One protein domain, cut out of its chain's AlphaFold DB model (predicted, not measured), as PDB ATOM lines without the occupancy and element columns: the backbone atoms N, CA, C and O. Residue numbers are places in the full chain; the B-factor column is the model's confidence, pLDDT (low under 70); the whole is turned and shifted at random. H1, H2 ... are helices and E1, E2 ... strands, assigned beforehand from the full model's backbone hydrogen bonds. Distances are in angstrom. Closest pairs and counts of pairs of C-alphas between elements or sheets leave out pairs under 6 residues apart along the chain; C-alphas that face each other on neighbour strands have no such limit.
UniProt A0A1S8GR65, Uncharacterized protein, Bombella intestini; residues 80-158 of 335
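This is residues 80 to 158 of the 335 residues of an uncharacterized protein of Bombella intestini (UniProt A0A1S8GR65). With little regular structure, a small sheet, E1 E2 E3, a meander of antiparallel neighbours, has helix H1 over one face, two layers; one long loop, residues 140 to 153, leads off to short H2. Named elements, in the order H1 E1 E2 E3 H2, hold 31 of 79 printed residues, class mixed. It is only just compact, close to loose: radius of gyration of the C-alphas 13.4 A, spans 37 by 29 by 21 A.

Find E1 at residues 113 to 117, E2 at 120 to 124, E3 at 137 to 139. H1, residues 94 to 106, runs 17.7 A from C-alpha 94 at (112.745, 152.182, 67.455); H2, residues 154 to 158, ends at C-alpha 158 at (123.876, 127.107, 87.537).

Hairpin E1 and E2 has N 115 and O 122 within hydrogen-bond range, 2.9 A; hairpin E2 and E3 has N 123 and O 138, 2.8 A. H1 is on the sheet, closest C-alphas Leu 98 and Leu 123, 6.5 A; H2 is not. In both helices every O i to N i+4 pair is within range.

The printed part has no cut, long links E2 to E3 and E3 to H2, and 28 residues under pLDDT 70, among them 140 to 152.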
ATOM      1  N   HIS A  80     119.412 130.577  65.753       41.84
ATOM      2  CA  HIS A  80     119.316 129.940  64.443       41.84
ATOM      3  C   HIS A  80     118.095 130.394  63.628       41.84
ATOM      4  O   HIS A  80     118.196 130.503  62.415       41.84
ATOM      5  N   GLN A  81     116.965 130.722  64.263       48.69
ATOM      6  CA  GLN A  81     115.796 131.289  63.573       48.69
ATOM      7  C   GLN A  81     116.005 132.751  63.159       48.69
ATOM      8  O   GLN A  81     115.495 133.167  62.125       48.69
ATOM      9  N   ALA A  82     116.771 133.523  63.936       49.81
ATOM     10  CA  ALA A  82     117.063 134.921  63.614       49.81
ATOM     11  C   ALA A  82     117.967 135.087  62.379       49.81
ATOM     12  O   ALA A  82     117.885 136.101  61.695       49.81
ATOM     13  N   GLN A  83     118.804 134.091  62.065       50.47
ATOM     14  CA  GLN A  83     119.693 134.123  60.897       50.47
ATOM     15  C   GLN A  83     118.965 133.901  59.560       50.47
ATOM     16  O   GLN A  83     119.522 134.230  58.519       50.47
ATOM     17  N   SER A  84     117.730 133.387  59.577       48.91
ATOM     18  CA  SER A  84     116.979 133.042  58.360       48.91
ATOM     19  C   SER A  84     116.002 134.128  57.891       48.91
ATOM     20  O   SER A  84     115.318 133.931  56.888       48.91
ATOM     21  N   ALA A  85     115.891 135.255  58.600       53.31
ATOM     22  CA  ALA A  85     114.973 136.331  58.233       53.31
ATOM     23  C   ALA A  85     115.656 137.349  57.304       53.31
ATOM     24  O   ALA A  85     116.740 137.845  57.605       53.31
ATOM     25  N   ALA A  86     115.005 137.681  56.185       54.47
ATOM     26  CA  ALA A  86     115.433 138.772  55.313       54.47
ATOM     27  C   ALA A  86     115.502 140.098  56.104       54.47
ATOM     28  O   ALA A  86     114.644 140.324  56.964       54.47
ATOM     29  N   PRO A  87     116.481 140.982  55.834       55.00
ATOM     30  CA  PRO A  87     116.588 142.267  56.512       55.00
ATOM     31  C   PRO A  87     115.380 143.135  56.149       55.00
ATOM     32  O   PRO A  87     115.303 143.716  55.068       55.00
ATOM     33  N   LEU A  88     114.411 143.191  57.054       59.53
ATOM     34  CA  LEU A  88     113.255 144.070  56.950       59.53
ATOM     35  C   LEU A  88     113.591 145.414  57.597       59.53
ATOM     36  O   LEU A  88     114.226 145.462  58.653       59.53
ATOM     37  N   SER A  89     113.170 146.495  56.946       63.06
ATOM     38  CA  SER A  89     113.400 147.880  57.352       63.06
ATOM     39  C   SER A  89     112.731 148.178  58.695       63.06
ATOM     40  O   SER A  89     111.514 148.321  58.797       63.06
ATOM     41  N   ILE A  90     113.549 148.285  59.740       68.25
ATOM     42  CA  ILE A  90     113.113 148.733  61.060       68.25
ATOM     43  C   ILE A  90     112.967 150.269  61.024       68.25
ATOM     44  O   ILE A  90     113.880 150.939  60.533       68.25
ATOM     45  N   PRO A  91     111.875 150.857  61.554       76.31
ATOM     46  CA  PRO A  91     111.747 152.309  61.655       76.31
ATOM     47  C   PRO A  91     112.898 152.915  62.472       76.31
ATOM     48  O   PRO A  91     113.235 152.400  63.538       76.31
ATOM     49  N   ALA A  92     113.483 154.021  62.001       75.25
ATOM     50  CA  ALA A  92     114.685 154.620  62.595       75.25
ATOM     51  C   ALA A  92     114.524 155.007  64.082       75.25
ATOM     52  O   ALA A  92     115.496 154.994  64.838       75.25
ATOM     53  N   ASP A  93     113.294 155.280  64.522       81.00
ATOM     54  CA  ASP A  93     112.991 155.726  65.883       81.00
ATOM     55  C   ASP A  93     112.919 154.591  66.922       81.00
ATOM     56  O   ASP A  93     112.932 154.858  68.128       81.00
ATOM     57  N   THR A  94     112.875 153.316  66.512       80.38
ATOM     58  CA  THR A  94     112.745 152.182  67.455       80.38
ATOM     59  C   THR A  94     114.021 151.936  68.267       80.38
ATOM     60  O   THR A  94     113.960 151.601  69.447       80.38
ATOM     61  N   LEU A  95     115.196 152.151  67.672       83.31
ATOM     62  CA  LEU A  95     116.490 152.015  68.344       83.31
ATOM     63  C   LEU A  95     116.657 153.008  69.509       83.31
ATOM     64  O   LEU A  95     116.884 152.562  70.638       83.31
ATOM     65  N   PRO A  96     116.521 154.338  69.307       86.62
ATOM     66  CA  PRO A  96     116.684 155.303  70.391       86.62
ATOM     67  C   PRO A  96     115.565 155.221  71.436       86.62
ATOM     68  O   PRO A  96     115.788 155.614  72.582       86.62
ATOM     69  N   THR A  97     114.367 154.747  71.078       85.44
ATOM     70  CA  THR A  97     113.269 154.541  72.041       85.44
ATOM     71  C   THR A  97     113.521 153.327  72.928       85.44
ATOM     72  O   THR A  97     113.459 153.462  74.149       85.44
ATOM     73  N   LEU A  98     113.909 152.183  72.355       83.81
ATOM     74  CA  LEU A  98     114.308 151.004  73.128       83.81
ATOM     75  C   LEU A  98     115.538 151.283  73.993       83.81
ATOM     76  O   LEU A  98     115.563 150.882  75.154       83.81
ATOM     77  N   ALA A  99     116.531 152.010  73.473       86.00
ATOM     78  CA  ALA A  99     117.703 152.405  74.251       86.00
ATOM     79  C   ALA A  99     117.317 153.270  75.464       86.00
ATOM     80  O   ALA A  99     117.792 153.024  76.569       86.00
ATOM     81  N   ARG A 100     116.414 154.245  75.293       85.38
ATOM     82  CA  ARG A 100     115.901 155.057  76.409       85.38
ATOM     83  C   ARG A 100     115.110 154.223  77.417       85.38
ATOM     84  O   ARG A 100     115.323 154.383  78.614       85.38
ATOM     85  N   ALA A 101     114.254 153.317  76.949       83.50
ATOM     86  CA  ALA A 101     113.489 152.422  77.814       83.50
ATOM     87  C   ALA A 101     114.407 151.484  78.623       83.50
ATOM     88  O   ALA A 101     114.255 151.363  79.836       83.50
ATOM     89  N   GLY A 102     115.416 150.891  77.978       82.31
ATOM     90  CA  GLY A 102     116.425 150.068  78.648       82.31
ATOM     91  C   GLY A 102     117.244 150.864  79.663       82.31
ATOM     92  O   GLY A 102     117.475 150.392  80.772       82.31
ATOM     93  N   GLN A 103     117.617 152.104  79.332       86.38
ATOM     94  CA  GLN A 103     118.327 152.995  80.249       86.38
ATOM     95  C   GLN A 103     117.485 153.326  81.489       86.38
ATOM     96  O   GLN A 103     118.020 153.361  82.594       86.38
ATOM     97  N   GLN A 104     116.174 153.533  81.329       84.88
ATOM     98  CA  GLN A 104     115.254 153.773  82.446       84.88
ATOM     99  C   GLN A 104     115.052 152.530  83.319       84.88
ATOM    100  O   GLN A 104     114.995 152.652  84.539       84.88
ATOM    101  N   GLN A 105     114.956 151.341  82.717       82.88
ATOM    102  CA  GLN A 105     114.675 150.111  83.456       82.88
ATOM    103  C   GLN A 105     115.912 149.511  84.138       82.88
ATOM    104  O   GLN A 105     115.805 148.974  85.239       82.88
ATOM    105  N   TRP A 106     117.076 149.570  83.490       82.81
ATOM    106  CA  TRP A 106     118.291 148.885  83.948       82.81
ATOM    107  C   TRP A 106     119.401 149.832  84.404       82.81
ATOM    108  O   TRP A 106     120.426 149.375  84.904       82.81
ATOM    109  N   GLY A 107     119.251 151.144  84.204       81.19
ATOM    110  CA  GLY A 107     120.273 152.148  84.519       81.19
ATOM    111  C   GLY A 107     121.468 152.172  83.556       81.19
ATOM    112  O   GLY A 107     122.226 153.140  83.552       81.19
ATOM    113  N   THR A 108     121.648 151.146  82.716       79.19
ATOM    114  CA  THR A 108     122.684 151.092  81.677       79.19
ATOM    115  C   THR A 108     122.284 150.188  80.512       79.19
ATOM    116  O   THR A 108     121.674 149.135  80.697       79.19
ATOM    117  N   VAL A 109     122.688 150.582  79.301       76.38
ATOM    118  CA  VAL A 109     122.538 149.795  78.061       76.38
ATOM    119  C   VAL A 109     123.902 149.440  77.440       76.38
ATOM    120  O   VAL A 109     123.963 148.737  76.439       76.38
ATOM    121  N   ALA A 110     125.018 149.868  78.046       68.50
ATOM    122  CA  ALA A 110     126.360 149.831  77.444       68.50
ATOM    123  C   ALA A 110     126.882 148.423  77.078       68.50
ATOM    124  O   ALA A 110     127.776 148.294  76.243       68.50
ATOM    125  N   GLU A 111     126.316 147.372  77.674       72.56
ATOM    126  CA  GLU A 111     126.649 145.967  77.395       72.56
ATOM    127  C   GLU A 111     125.433 145.136  76.943       72.56
ATOM    128  O   GLU A 111     125.503 143.907  76.868       72.56
ATOM    129  N   GLY A 112     124.312 145.799  76.653       79.50
ATOM    130  CA  GLY A 112     123.156 145.177  76.019       79.50
ATOM    131  C   GLY A 112     123.393 144.976  74.524       79.50
ATOM    132  O   GLY A 112     124.294 145.571  73.929       79.50
ATOM    133  N   PHE A 113     122.577 144.136  73.894       82.50
ATOM    134  CA  PHE A 113     122.607 143.974  72.443       82.50
ATOM    135  C   PHE A 113     121.202 143.999  71.863       82.50
ATOM    136  O   PHE A 113     120.230 143.575  72.490       82.50
ATOM    137  N   PHE A 114     121.124 144.488  70.635       82.81
ATOM    138  CA  PHE A 114     119.915 144.460  69.838       82.81
ATOM    139  C   PHE A 114     119.878 143.169  69.029       82.81
ATOM    140  O   PHE A 114     120.886 142.748  68.461       82.81
ATOM    141  N   MET A 115     118.713 142.537  68.976       79.00
ATOM    142  CA  MET A 115     118.477 141.369  68.142       79.00
ATOM    143  C   MET A 115     117.176 141.571  67.390       79.00
ATOM    144  O   MET A 115     116.134 141.839  67.989       79.00
ATOM    145  N   GLN A 116     117.250 141.417  66.076       76.06
ATOM    146  CA  GLN A 116     116.077 141.393  65.226       76.06
ATOM    147  C   GLN A 116     115.577 139.955  65.107       76.06
ATOM    148  O   GLN A 116     116.351 139.038  64.829       76.06
ATOM    149  N   THR A 117     114.284 139.764  65.348       69.94
ATOM    150  CA  THR A 117     113.589 138.490  65.180       69.94
ATOM    151  C   THR A 117     112.356 138.730  64.316       69.94
ATOM    152  O   THR A 117     111.339 139.224  64.796       69.94
ATOM    153  N   GLY A 118     112.442 138.408  63.024       70.81
ATOM    154  CA  GLY A 118     111.369 138.727  62.077       70.81
ATOM    155  C   GLY A 118     111.133 140.240  61.977       70.81
ATOM    156  O   GLY A 118     112.047 140.985  61.617       70.81
ATOM    157  N   HIS A 119     109.916 140.686  62.306       67.69
ATOM    158  CA  HIS A 119     109.519 142.102  62.306       67.69
ATOM    159  C   HIS A 119     109.805 142.835  63.626       67.69
ATOM    160  O   HIS A 119     109.685 144.058  63.676       67.69
ATOM    161  N   ASP A 120     110.199 142.111  64.675       71.00
ATOM    162  CA  ASP A 120     110.398 142.681  66.001       71.00
ATOM    163  C   ASP A 120     111.873 142.956  66.285       71.00
ATOM    164  O   ASP A 120     112.756 142.119  66.062       71.00
ATOM    165  N   LEU A 121     112.130 144.144  66.834       79.94
ATOM    166  CA  LEU A 121     113.412 144.503  67.418       79.94
ATOM    167  C   LEU A 121     113.323 144.361  68.939       79.94
ATOM    168  O   LEU A 121     112.481 144.997  69.582       79.94
ATOM    169  N   SER A 122     114.223 143.556  69.502       82.06
ATOM    170  CA  SER A 122     114.352 143.367  70.945       82.06
ATOM    171  C   SER A 122     115.700 143.879  71.443       82.06
ATOM    172  O   SER A 122     116.751 143.530  70.901       82.06
ATOM    173  N   LEU A 123     115.673 144.678  72.507       82.94
ATOM    174  CA  LEU A 123     116.848 145.051  73.283       82.94
ATOM    175  C   LEU A 123     117.016 144.068  74.442       82.94
ATOM    176  O   LEU A 123     116.136 143.963  75.292       82.94
ATOM    177  N   TYR A 124     118.153 143.382  74.499       81.81
ATOM    178  CA  TYR A 124     118.506 142.489  75.597       81.81
ATOM    179  C   TYR A 124     119.350 143.202  76.652       81.81
ATOM    180  O   TYR A 124     120.310 143.904  76.323       81.81
ATOM    181  N   ALA A 125     119.006 142.981  77.920       79.56
ATOM    182  CA  ALA A 125     119.713 143.537  79.062       79.56
ATOM    183  C   ALA A 125     121.160 143.027  79.150       79.56
ATOM    184  O   ALA A 125     121.429 141.876  78.783       79.56
ATOM    185  N   PRO A 126     122.079 143.839  79.699       80.31
ATOM    186  CA  PRO A 126     123.397 143.374  80.093       80.31
ATOM    187  C   PRO A 126     123.323 142.134  80.991       80.31
ATOM    188  O   PRO A 126     122.647 142.094  82.016       80.31
ATOM    189  N   ASP A 127     124.083 141.110  80.623       77.94
ATOM    190  CA  ASP A 127     124.126 139.821  81.324       77.94
ATOM    191  C   ASP A 127     124.877 139.887  82.683       77.94
ATOM    192  O   ASP A 127     125.073 138.864  83.338       77.94
ATOM    193  N   ASN A 128     125.366 141.066  83.085       80.31
ATOM    194  CA  ASN A 128     126.120 141.303  84.320       80.31
ATOM    195  C   ASN A 128     125.255 141.865  85.469       80.31
ATOM    196  O   ASN A 128     125.747 141.968  86.591       80.31
ATOM    197  N   LEU A 129     123.988 142.212  85.207       76.94
ATOM    198  CA  LEU A 129     123.117 142.898  86.171       76.94
ATOM    199  C   LEU A 129     122.705 142.017  87.355       76.94
ATOM    200  O   LEU A 129     122.448 142.521  88.447       76.94
ATOM    201  N   HIS A 130     122.620 140.702  87.147       80.06
ATOM    202  CA  HIS A 130     122.093 139.766  88.133       80.06
ATOM    203  C   HIS A 130     122.926 138.489  88.201       80.06
ATOM    204  O   HIS A 130     123.524 138.063  87.214       80.06
ATOM    205  N   PHE A 131     122.917 137.853  89.377       82.94
ATOM    206  CA  PHE A 131     123.578 136.566  89.596       82.94
ATOM    207  C   PHE A 131     123.063 135.495  88.627       82.94
ATOM    208  O   PHE A 131     123.849 134.795  87.992       82.94
ATOM    209  N   CYS A 132     121.741 135.384  88.501       80.56
ATOM    210  CA  CYS A 132     121.108 134.438  87.596       80.56
ATOM    211  C   CYS A 132     121.170 134.942  86.161       80.56
ATOM    212  O   CYS A 132     120.707 136.041  85.855       80.56
ATOM    213  N   LEU A 133     121.723 134.109  85.272       73.06
ATOM    214  CA  LEU A 133     121.803 134.431  83.854       73.06
ATOM    215  C   LEU A 133     120.440 134.225  83.203       73.06
ATOM    216  O   LEU A 133     120.136 133.168  82.650       73.06
ATOM    217  N   GLN A 134     119.627 135.270  83.298       71.06
ATOM    218  CA  GLN A 134     118.364 135.420  82.606       71.06
ATOM    219  C   GLN A 134     118.379 136.743  81.851       71.06
ATOM    220  O   GLN A 134     118.453 137.818  82.445       71.06
ATOM    221  N   ARG A 135     118.274 136.659  80.528       69.94
ATOM    222  CA  ARG A 135     118.210 137.847  79.688       69.94
ATOM    223  C   ARG A 135     116.816 138.446  79.739       69.94
ATOM    224  O   ARG A 135     115.870 137.863  79.217       69.94
ATOM    225  N   GLN A 136     116.705 139.610  80.364       74.06
ATOM    226  CA  GLN A 136     115.531 140.457  80.202       74.06
ATOM    227  C   GLN A 136     115.577 141.066  78.802       74.06
ATOM    228  O   GLN A 136     116.649 141.447  78.329       74.06
ATOM    229  N   ALA A 137     114.432 141.125  78.131       75.44
ATOM    230  CA  ALA A 137     114.323 141.695  76.801       75.44
ATOM    231  C   ALA A 137     113.179 142.705  76.759       75.44
ATOM    232  O   ALA A 137     112.113 142.473  77.331       75.44
ATOM    233  N   LEU A 138     113.419 143.812  76.068       75.69
ATOM    234  CA  LEU A 138     112.429 144.823  75.735       75.69
ATOM    235  C   LEU A 138     112.149 144.738  74.243       75.69
ATOM    236  O   LEU A 138     113.043 145.005  73.443       75.69
ATOM    237  N   THR A 139     110.930 144.359  73.873       77.88
ATOM    238  CA  THR A 139     110.501 144.273  72.472       77.88
ATOM    239  C   THR A 139     109.659 145.491  72.111       77.88
ATOM    240  O   THR A 139     108.856 145.950  72.920       77.88
ATOM    241  N   ALA A 140     109.836 146.011  70.894       69.56
ATOM    242  CA  ALA A 140     109.135 147.208  70.422       69.56
ATOM    243  C   ALA A 140     107.595 147.067  70.373       69.56
ATOM    244  O   ALA A 140     106.894 148.051  70.584       69.56
ATOM    245  N   THR A 141     107.068 145.864  70.113       65.31
ATOM    246  CA  THR A 141     105.625 145.573  69.955       65.31
ATOM    247  C   THR A 141     104.950 145.080  71.236       65.31
ATOM    248  O   THR A 141     103.798 145.414  71.498       65.31
ATOM    249  N   HIS A 142     105.675 144.332  72.069       58.50
ATOM    250  CA  HIS A 142     105.219 143.862  73.374       58.50
ATOM    251  C   HIS A 142     106.106 144.447  74.470       58.50
ATOM    252  O   HIS A 142     107.133 143.881  74.854       58.50
ATOM    253  N   THR A 143     105.694 145.593  75.008       51.75
ATOM    254  CA  THR A 143     106.230 146.077  76.277       51.75
ATOM    255  C   THR A 143     105.799 145.109  77.375       51.75
ATOM    256  O   THR A 143     104.605 144.896  77.569       51.75
ATOM    257  N   THR A 144     106.767 144.585  78.126       50.50
ATOM    258  CA  THR A 144     106.640 143.756  79.340       50.50
ATOM    259  C   THR A 144     106.716 142.237  79.137       50.50
ATOM    260  O   THR A 144     105.727 141.523  79.016       50.50
ATOM    261  N   ILE A 145     107.936 141.706  79.252       52.78
ATOM    262  CA  ILE A 145     108.116 140.437  79.960       52.78
ATOM    263  C   ILE A 145     108.265 140.826  81.437       52.78
ATOM    264  O   ILE A 145     109.175 141.598  81.755       52.78
ATOM    265  N   PRO A 146     107.378 140.381  82.347       47.75
ATOM    266  CA  PRO A 146     107.468 140.760  83.749       47.75
ATOM    267  C   PRO A 146     108.789 140.265  84.344       47.75
ATOM    268  O   PRO A 146     109.265 139.175  84.010       47.75
ATOM    269  N   ALA A 147     109.356 141.055  85.257       48.38
ATOM    270  CA  ALA A 147     110.470 140.645  86.101       48.38
ATOM    271  C   ALA A 147     110.033 139.441  86.957       48.38
ATOM    272  O   ALA A 147     109.462 139.585  88.037       48.38
ATOM    273  N   ARG A 148     110.214 138.227  86.434       53.19
ATOM    274  CA  ARG A 148     109.797 136.985  87.092       53.19
ATOM    275  C   ARG A 148     110.937 136.476  87.971       53.19
ATOM    276  O   ARG A 148     111.888 135.949  87.413       53.19
ATOM    277  N   SER A 149     110.771 136.645  89.290       52.91
ATOM    278  CA  SER A 149     111.576 136.153  90.432       52.91
ATOM    279  C   SER A 149     113.111 136.258  90.330       52.91
ATOM    280  O   SER A 149     113.702 136.375  89.266       52.91
ATOM    281  N   LEU A 150     113.796 136.234  91.480       60.72
ATOM    282  CA  LEU A 150     115.260 136.380  91.543       60.72
ATOM    283  C   LEU A 150     116.012 135.351  90.670       60.72
ATOM    284  O   LEU A 150     117.075 135.690  90.156       60.72
ATOM    285  N   CYS A 151     115.443 134.153  90.452       68.44
ATOM    286  CA  CYS A 151     115.933 133.109  89.540       68.44
ATOM    287  C   CYS A 151     114.794 132.120  89.188       68.44
ATOM    288  O   CYS A 151     114.388 131.345  90.055       68.44
ATOM    289  N   PRO A 152     114.266 132.075  87.953       69.31
ATOM    290  CA  PRO A 152     113.085 131.257  87.649       69.31
ATOM    291  C   PRO A 152     113.397 129.784  87.362       69.31
ATOM    292  O   PRO A 152     112.484 128.964  87.347       69.31
ATOM    293  N   THR A 153     114.663 129.423  87.120       79.38
ATOM    294  CA  THR A 153     115.072 128.029  86.875       79.38
ATOM    295  C   THR A 153     116.411 127.707  87.532       79.38
ATOM    296  O   THR A 153     117.311 128.549  87.555       79.38
ATOM    297  N   LEU A 154     116.594 126.459  87.977       83.06
ATOM    298  CA  LEU A 154     117.903 125.957  88.424       83.06
ATOM    299  C   LEU A 154     118.976 126.131  87.339       83.06
ATOM    300  O   LEU A 154     120.114 126.466  87.648       83.06
ATOM    301  N   HIS A 155     118.599 126.002  86.065       84.12
ATOM    302  CA  HIS A 155     119.480 126.285  84.936       84.12
ATOM    303  C   HIS A 155     120.062 127.703  84.984       84.12
ATOM    304  O   HIS A 155     121.269 127.863  84.859       84.12
ATOM    305  N   SER A 156     119.232 128.731  85.202       82.12
ATOM    306  CA  SER A 156     119.692 130.128  85.265       82.12
ATOM    307  C   SER A 156     120.655 130.393  86.431       82.12
ATOM    308  O   SER A 156     121.605 131.163  86.278       82.12
ATOM    309  N   VAL A 157     120.455 129.701  87.560       87.88
ATOM    310  CA  VAL A 157     121.341 129.727  88.737       87.88
ATOM    311  C   VAL A 157     122.684 129.093  88.392       87.88
ATOM    312  O   VAL A 157     123.727 129.718  88.564       87.88
ATOM    313  N   VAL A 158     122.664 127.864  87.873       90.38
ATOM    314  CA  VAL A 158     123.876 127.107  87.537       90.38
ATOM    315  C   VAL A 158     124.656 127.805  86.426       90.38
ATOM    316  O   VAL A 158     125.875 127.902  86.511       90.38
TER     317      VAL A 158